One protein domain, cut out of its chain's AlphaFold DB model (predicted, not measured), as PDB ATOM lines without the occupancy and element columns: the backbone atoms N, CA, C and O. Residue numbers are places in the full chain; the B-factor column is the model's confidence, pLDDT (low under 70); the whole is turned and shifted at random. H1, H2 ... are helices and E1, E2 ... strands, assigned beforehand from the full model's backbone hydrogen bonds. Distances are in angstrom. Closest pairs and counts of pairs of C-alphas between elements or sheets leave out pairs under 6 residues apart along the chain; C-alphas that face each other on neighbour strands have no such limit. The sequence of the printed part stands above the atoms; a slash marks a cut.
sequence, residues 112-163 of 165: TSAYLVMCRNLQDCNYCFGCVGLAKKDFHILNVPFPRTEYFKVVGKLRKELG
ATOM      1  N   THR A 112     198.928 265.082 345.124       97.88
ATOM      2  CA  THR A 112     198.371 264.818 346.466       97.88
ATOM      3  C   THR A 112     199.339 265.221 347.587       97.88
ATOM      4  O   THR A 112     199.607 264.454 348.498       97.88
ATOM      5  N   SER A 113     199.966 266.391 347.473       98.00
ATOM      6  CA  SER A 113     201.086 266.800 348.337       98.00
ATOM      7  C   SER A 113     200.876 268.199 348.901       98.00
ATOM      8  O   SER A 113     200.238 269.031 348.250       98.00
ATOM      9  N   ALA A 114     201.446 268.492 350.069       98.00
ATOM     10  CA  ALA A 114     201.300 269.800 350.703       98.00
ATOM     11  C   ALA A 114     202.609 270.373 351.263       98.00
ATOM     12  O   ALA A 114     203.534 269.647 351.621       98.00
ATOM     13  N   TYR A 115     202.680 271.701 351.392       97.81
ATOM     14  CA  TYR A 115     203.837 272.404 351.969       97.81
ATOM     15  C   TYR A 115     205.156 272.083 351.249       97.81
ATOM     16  O   TYR A 115     206.187 271.838 351.886       97.81
ATOM     17  N   LEU A 116     205.110 272.046 349.918       98.12
ATOM     18  CA  LEU A 116     206.275 271.806 349.075       98.12
ATOM     19  C   LEU A 116     206.949 273.121 348.692       98.12
ATOM     20  O   LEU A 116     206.279 274.108 348.395       98.12
ATOM     21  N   VAL A 117     208.276 273.129 348.665       98.06
ATOM     22  CA  VAL A 117     209.058 274.280 348.208       98.06
ATOM     23  C   VAL A 117     210.132 273.795 347.255       98.06
ATOM     24  O   VAL A 117     210.969 272.987 347.655       98.06
ATOM     25  N   MET A 118     210.134 274.298 346.020       97.56
ATOM     26  CA  MET A 118     211.130 273.942 345.001       97.56
ATOM     27  C   MET A 118     211.229 272.425 344.754       97.56
ATOM     28  O   MET A 118     212.317 271.887 344.552       97.56
ATOM     29  N   CYS A 119     210.104 271.711 344.828       98.12
ATOM     30  CA  CYS A 119     210.061 270.257 344.692       98.12
ATOM     31  C   CYS A 119     209.660 269.824 343.280       98.12
ATOM     32  O   CYS A 119     208.922 270.528 342.593       98.12
ATOM     33  N   ARG A 120     210.102 268.633 342.860       98.31
ATOM     34  CA  ARG A 120     209.774 268.066 341.543       98.31
ATOM     35  C   ARG A 120     209.385 266.597 341.624       98.31
ATOM     36  O   ARG A 120     210.078 265.817 342.270       98.31
ATOM     37  N   ASN A 121     208.343 266.186 340.905       98.12
ATOM     38  CA  ASN A 121     207.941 264.776 340.792       98.12
ATOM     39  C   ASN A 121     207.683 264.121 342.166       98.12
ATOM     40  O   ASN A 121     208.214 263.050 342.458       98.12
ATOM     41  N   LEU A 122     206.934 264.800 343.040       97.94
ATOM     42  CA  LEU A 122     206.578 264.288 344.371       97.94
ATOM     43  C   LEU A 122     205.170 263.693 344.369       97.94
ATOM     44  O   LEU A 122     204.267 264.214 343.713       97.94
ATOM     45  N   GLN A 123     204.974 262.633 345.144       98.31
ATOM     46  CA  GLN A 123     203.676 261.989 345.309       98.31
ATOM     47  C   GLN A 123     203.384 261.748 346.785       98.31
ATOM     48  O   GLN A 123     204.142 261.054 347.457       98.31
ATOM     49  N   ASP A 124     202.248 262.244 347.274       98.12
ATOM     50  CA  ASP A 124     201.814 261.997 348.657       98.12
ATOM     51  C   ASP A 124     202.894 262.395 349.686       98.12
ATOM     52  O   ASP A 124     203.289 261.620 350.554       98.12
ATOM     53  N   CYS A 125     203.468 263.589 349.516       98.06
ATOM     54  CA  CYS A 125     204.569 264.099 350.329       98.06
ATOM     55  C   CYS A 125     204.187 265.405 351.021       98.06
ATOM     56  O   CYS A 125     203.571 266.281 350.409       98.06
ATOM     57  N   ASN A 126     204.622 265.583 352.268       97.88
ATOM     58  CA  ASN A 126     204.388 266.815 353.015       97.88
ATOM     59  C   ASN A 126     205.680 267.401 353.574       97.88
ATOM     60  O   ASN A 126     206.599 266.677 353.941       97.88
ATOM     61  N   TYR A 127     205.753 268.726 353.696       98.19
ATOM     62  CA  TYR A 127     206.918 269.393 354.294       98.19
ATOM     63  C   TYR A 127     208.228 268.936 353.632       98.19
ATOM     64  O   TYR A 127     209.109 268.365 354.279       98.19
ATOM     65  N   CYS A 128     208.329 269.146 352.323       98.25
ATOM     66  CA  CYS A 128     209.532 268.834 351.565       98.25
ATOM     67  C   CYS A 128     210.110 270.109 350.952       98.25
ATOM     68  O   CYS A 128     209.376 270.952 350.432       98.25
ATOM     69  N   PHE A 129     211.434 270.230 350.998       98.19
ATOM     70  CA  PHE A 129     212.171 271.382 350.491       98.19
ATOM     71  C   PHE A 129     213.249 270.917 349.511       98.19
ATOM     72  O   PHE A 129     214.135 270.145 349.880       98.19
ATOM     73  N   GLY A 130     213.183 271.353 348.254       97.62
ATOM     74  CA  GLY A 130     214.166 270.988 347.231       97.62
ATOM     75  C   GLY A 130     214.219 269.486 346.929       97.62
ATOM     76  O   GLY A 130     215.283 268.966 346.606       97.62
ATOM     77  N   CYS A 131     213.117 268.758 347.118       98.25
ATOM     78  CA  CYS A 131     213.090 267.304 346.952       98.25
ATOM     79  C   CYS A 131     212.672 266.891 345.539       98.25
ATOM     80  O   CYS A 131     211.886 267.578 344.885       98.25
ATOM     81  N   VAL A 132     213.166 265.736 345.090       98.38
ATOM     82  CA  VAL A 132     212.898 265.195 343.755       98.38
ATOM     83  C   VAL A 132     212.563 263.708 343.822       98.38
ATOM     84  O   VAL A 132     213.332 262.931 344.385       98.38
ATOM     85  N   GLY A 133     211.453 263.290 343.209       98.06
ATOM     86  CA  GLY A 133     211.147 261.865 343.012       98.06
ATOM     87  C   GLY A 133     210.793 261.091 344.286       98.06
ATOM     88  O   GLY A 133     210.977 259.876 344.332       98.06
ATOM     89  N   LEU A 134     210.335 261.774 345.338       97.50
ATOM     90  CA  LEU A 134     209.905 261.122 346.574       97.50
ATOM     91  C   LEU A 134     208.429 260.727 346.508       97.50
ATOM     92  O   LEU A 134     207.608 261.432 345.922       97.50
ATOM     93  N   ALA A 135     208.101 259.622 347.177       98.06
ATOM     94  CA  ALA A 135     206.731 259.178 347.373       98.06
ATOM     95  C   ALA A 135     206.487 258.806 348.839       98.06
ATOM     96  O   ALA A 135     207.278 258.046 349.409       98.06
ATOM     97  N   LYS A 136     205.389 259.287 349.438       97.62
ATOM     98  CA  LYS A 136     204.993 258.962 350.825       97.62
ATOM     99  C   LYS A 136     206.067 259.315 351.853       97.62
ATOM    100  O   LYS A 136     206.424 258.507 352.715       97.62
ATOM    101  N   LYS A 137     206.647 260.506 351.708       97.56
ATOM    102  CA  LYS A 137     207.724 261.016 352.565       97.56
ATOM    103  C   LYS A 137     207.385 262.393 353.094       97.56
ATOM    104  O   LYS A 137     206.958 263.252 352.329       97.56
ATOM    105  N   ASP A 138     207.697 262.592 354.371       97.69
ATOM    106  CA  ASP A 138     207.533 263.871 355.046       97.69
ATOM    107  C   ASP A 138     208.848 264.362 355.653       97.69
ATOM    108  O   ASP A 138     209.703 263.551 356.012       97.69
ATOM    109  N   PHE A 139     209.000 265.679 355.813       98.06
ATOM    110  CA  PHE A 139     210.163 266.311 356.462       98.06
ATOM    111  C   PHE A 139     211.489 265.989 355.772       98.06
ATOM    112  O   PHE A 139     212.448 265.570 356.417       98.06
ATOM    113  N   HIS A 140     211.541 266.163 354.452       98.38
ATOM    114  CA  HIS A 140     212.771 265.968 353.687       98.38
ATOM    115  C   HIS A 140     213.312 267.293 353.155       98.38
ATOM    116  O   HIS A 140     212.563 268.153 352.690       98.38
ATOM    117  N   ILE A 141     214.631 267.453 353.203       98.31
ATOM    118  CA  ILE A 141     215.339 268.552 352.545       98.31
ATOM    119  C   ILE A 141     216.381 267.914 351.636       98.31
ATOM    120  O   ILE A 141     217.188 267.122 352.116       98.31
ATOM    121  N   LEU A 142     216.344 268.207 350.333       97.88
ATOM    122  CA  LEU A 142     217.230 267.583 349.337       97.88
ATOM    123  C   LEU A 142     217.223 266.041 349.416       97.88
ATOM    124  O   LEU A 142     218.269 265.398 349.395       97.88
ATOM    125  N   ASN A 143     216.035 265.446 349.557       98.00
ATOM    126  CA  ASN A 143     215.815 264.005 349.745       98.00
ATOM    127  C   ASN A 143     216.418 263.389 351.022       98.00
ATOM    128  O   ASN A 143     216.370 262.170 351.184       98.00
ATOM    129  N   VAL A 144     216.920 264.196 351.955       98.00
ATOM    130  CA  VAL A 144     217.413 263.726 353.254       98.00
ATOM    131  C   VAL A 144     216.314 263.893 354.307       98.00
ATOM    132  O   VAL A 144     215.752 264.986 354.396       98.00
ATOM    133  N   PRO A 145     215.987 262.854 355.098       98.12
ATOM    134  CA  PRO A 145     215.004 262.959 356.172       98.12
ATOM    135  C   PRO A 145     215.544 263.800 357.334       98.12
ATOM    136  O   PRO A 145     216.686 263.626 357.757       98.12
ATOM    137  N   PHE A 146     214.695 264.655 357.899       97.75
ATOM    138  CA  PHE A 146     215.003 265.461 359.078       97.75
ATOM    139  C   PHE A 146     213.985 265.234 360.198       97.75
ATOM    140  O   PHE A 146     212.787 265.086 359.940       97.75
ATOM    141  N   PRO A 147     214.416 265.304 361.468       97.88
ATOM    142  CA  PRO A 147     213.498 265.503 362.577       97.88
ATOM    143  C   PRO A 147     212.697 266.793 362.377       97.88
ATOM    144  O   PRO A 147     213.240 267.823 361.977       97.88
ATOM    145  N   ARG A 148     211.409 266.773 362.731       95.50
ATOM    146  CA  ARG A 148     210.498 267.923 362.584       95.50
ATOM    147  C   ARG A 148     211.075 269.230 363.148       95.50
ATOM    148  O   ARG A 148     210.953 270.281 362.525       95.50
ATOM    149  N   THR A 149     211.681 269.178 364.332       95.19
ATOM    150  CA  THR A 149     212.247 270.352 365.021       95.19
ATOM    151  C   THR A 149     213.429 270.962 364.274       95.19
ATOM    152  O   THR A 149     213.598 272.180 364.282       95.19
ATOM    153  N   GLU A 150     214.243 270.133 363.627       97.19
ATOM    154  CA  GLU A 150     215.395 270.562 362.837       97.19
ATOM    155  C   GLU A 150     214.968 271.030 361.450       97.19
ATOM    156  O   GLU A 150     215.430 272.078 361.000       97.19
ATOM    157  N   TYR A 151     214.009 270.334 360.831       97.88
ATOM    158  CA  TYR A 151     213.444 270.687 359.532       97.88
ATOM    159  C   TYR A 151     213.024 272.161 359.482       97.88
ATOM    160  O   TYR A 151     213.504 272.915 358.638       97.88
ATOM    161  N   PHE A 152     212.187 272.613 360.424       96.56
ATOM    162  CA  PHE A 152     211.695 273.995 360.416       96.56
ATOM    163  C   PHE A 152     212.799 275.030 360.662       96.56
ATOM    164  O   PHE A 152     212.740 276.123 360.098       96.56
ATOM    165  N   LYS A 153     213.826 274.697 361.454       97.19
ATOM    166  CA  LYS A 153     214.985 275.579 361.665       97.19
ATOM    167  C   LYS A 153     215.787 275.742 360.377       97.19
ATOM    168  O   LYS A 153     216.103 276.867 359.991       97.19
ATOM    169  N   VAL A 154     216.089 274.631 359.703       97.38
ATOM    170  CA  VAL A 154     216.865 274.626 358.457       97.38
ATOM    171  C   VAL A 154     216.080 275.307 357.338       97.38
ATOM    172  O   VAL A 154     216.606 276.216 356.701       97.38
ATOM    173  N   VAL A 155     214.803 274.966 357.150       96.12
ATOM    174  CA  VAL A 155     213.937 275.606 356.145       96.12
ATOM    175  C   VAL A 155     213.769 277.099 356.408       96.12
ATOM    176  O   VAL A 155     213.826 277.886 355.469       96.12
ATOM    177  N   GLY A 156     213.612 277.518 357.667       95.81
ATOM    178  CA  GLY A 156     213.528 278.937 358.020       95.81
ATOM    179  C   GLY A 156     214.788 279.722 357.644       95.81
ATOM    180  O   GLY A 156     214.686 280.866 357.203       95.81
ATOM    181  N   LYS A 157     215.973 279.108 357.767       97.06
ATOM    182  CA  LYS A 157     217.228 279.682 357.263       97.06
ATOM    183  C   LYS A 157     217.248 279.707 355.731       97.06
ATOM    184  O   LYS A 157     217.474 280.764 355.155       97.06
ATOM    185  N   LEU A 158     216.970 278.575 355.080       96.56
ATOM    186  CA  LEU A 158     217.017 278.442 353.618       96.56
ATOM    187  C   LEU A 158     216.051 279.396 352.903       96.56
ATOM    188  O   LEU A 158     216.428 280.000 351.907       96.56
ATOM    189  N   ARG A 159     214.834 279.594 353.425       95.06
ATOM    190  CA  ARG A 159     213.870 280.552 352.857       95.06
ATOM    191  C   ARG A 159     214.407 281.981 352.832       95.06
ATOM    192  O   ARG A 159     214.219 282.669 351.837       95.06
ATOM    193  N   LYS A 160     215.102 282.405 353.895       95.44
ATOM    194  CA  LYS A 160     215.711 283.742 353.972       95.44
ATOM    195  C   LYS A 160     216.849 283.904 352.969       95.44
ATOM    196  O   LYS A 160     216.895 284.913 352.281       95.44
ATOM    197  N   GLU A 161     217.724 282.905 352.873       95.75
ATOM    198  CA  GLU A 161     218.856 282.901 351.933       95.75
ATOM    199  C   GLU A 161     218.389 282.937 350.469       95.75
ATOM    200  O   GLU A 161     219.013 283.574 349.629       95.75
ATOM    201  N   LEU A 162     217.267 282.277 350.165       94.25
ATOM    202  CA  LEU A 162     216.717 282.189 348.810       94.25
ATOM    203  C   LEU A 162     215.706 283.297 348.472       94.25
ATOM    204  O   LEU A 162     215.186 283.314 347.360       94.25
ATOM    205  N   GLY A 163     215.402 284.204 349.407       92.50
ATOM    206  CA  GLY A 163     214.434 285.285 349.185       92.50
ATOM    207  C   GLY A 163     213.006 284.793 348.929       92.50
ATOM    208  O   GLY A 163     212.256 285.433 348.193       92.50
TER     209      GLY A 163
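This is residues 112 to 163 of the 165 residues of an uncharacterized protein of Myxococcus fulvus (UniProt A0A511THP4). What shape does the printed part make? The chain is wound in stacked turns, a short solenoid in which E1, E2 and E3 lie side by side as a small sheet and the links between them fold back behind it. The one helix, H1, packs slantwise on the other face of this sheet, mostly over E2 and E3. What is it made of? The printed part has 52 residues, with three named strands and one named helix in the order E1 E2 E3 H1; its class is mixed, helices and strands, and the sheet, in the order E1 E2 E3, is parallel throughout. How large is it? It is compact, with a radius of gyration of the C-alphas of 10.1 A, and rounded, with spans of 26 by 22 by 16 A.

Where are the strands? E1 is residues 114 to 117 and begins at C-alpha 114, at (201.300, 269.800, 350.703); it is 9.3 A from first to last C-alpha. E2 is residues 126 to 129 and E3 is residues 138 to 141, each 9.4 A long. Where is the helix? H1 is residues 148 to 161, 20.2 A from first to last C-alpha, and ends at C-alpha 161, at (218.856, 282.901, 351.933).

How do the strands pair? E1 and E2 are parallel neighbours at 0 degrees, with N 117 and O 128 within hydrogen-bond range at 3.0 A. E2, the inner strand, and E3 are parallel at 1 degree, with N 129 and O 140 at 2.9 A. A short pairing, antiparallel, joins residues 140 to 141 of E3 with residues 144 to 145. How does the helix stand to the sheet? H1 is on the sheet at a height of 9.2 A, which gives two layers, a helix on one face of a sheet. It lies over E3 and only just over E2, on which 3 of its 14 C-alphas fall, and runs slantwise to the strands, at 41 degrees to E3 on the local plane. Which residues come closest? The closest C-alphas of E3 and H1 are those of Phe 139 and Tyr 151, 6.3 A apart; those of E2 and H1 are Phe 129 and Val 155, 7.3 A apart. What does the helix backbone show? In H1, 8 of 10 O i to N i+4 pairs are within hydrogen-bond range.

How far does it reach? The two C-alphas farthest apart are those of Lys 136 and Gly 163, 28.0 A. Is anything missing, or any link long? The printed part, residues 112 to 163, has no cut. The links E1 to E2, E2 to E3 and E3 to H1 are short. Is confidence low anywhere? The mean pLDDT of the printed part is 97.4, and no printed residue is under 70.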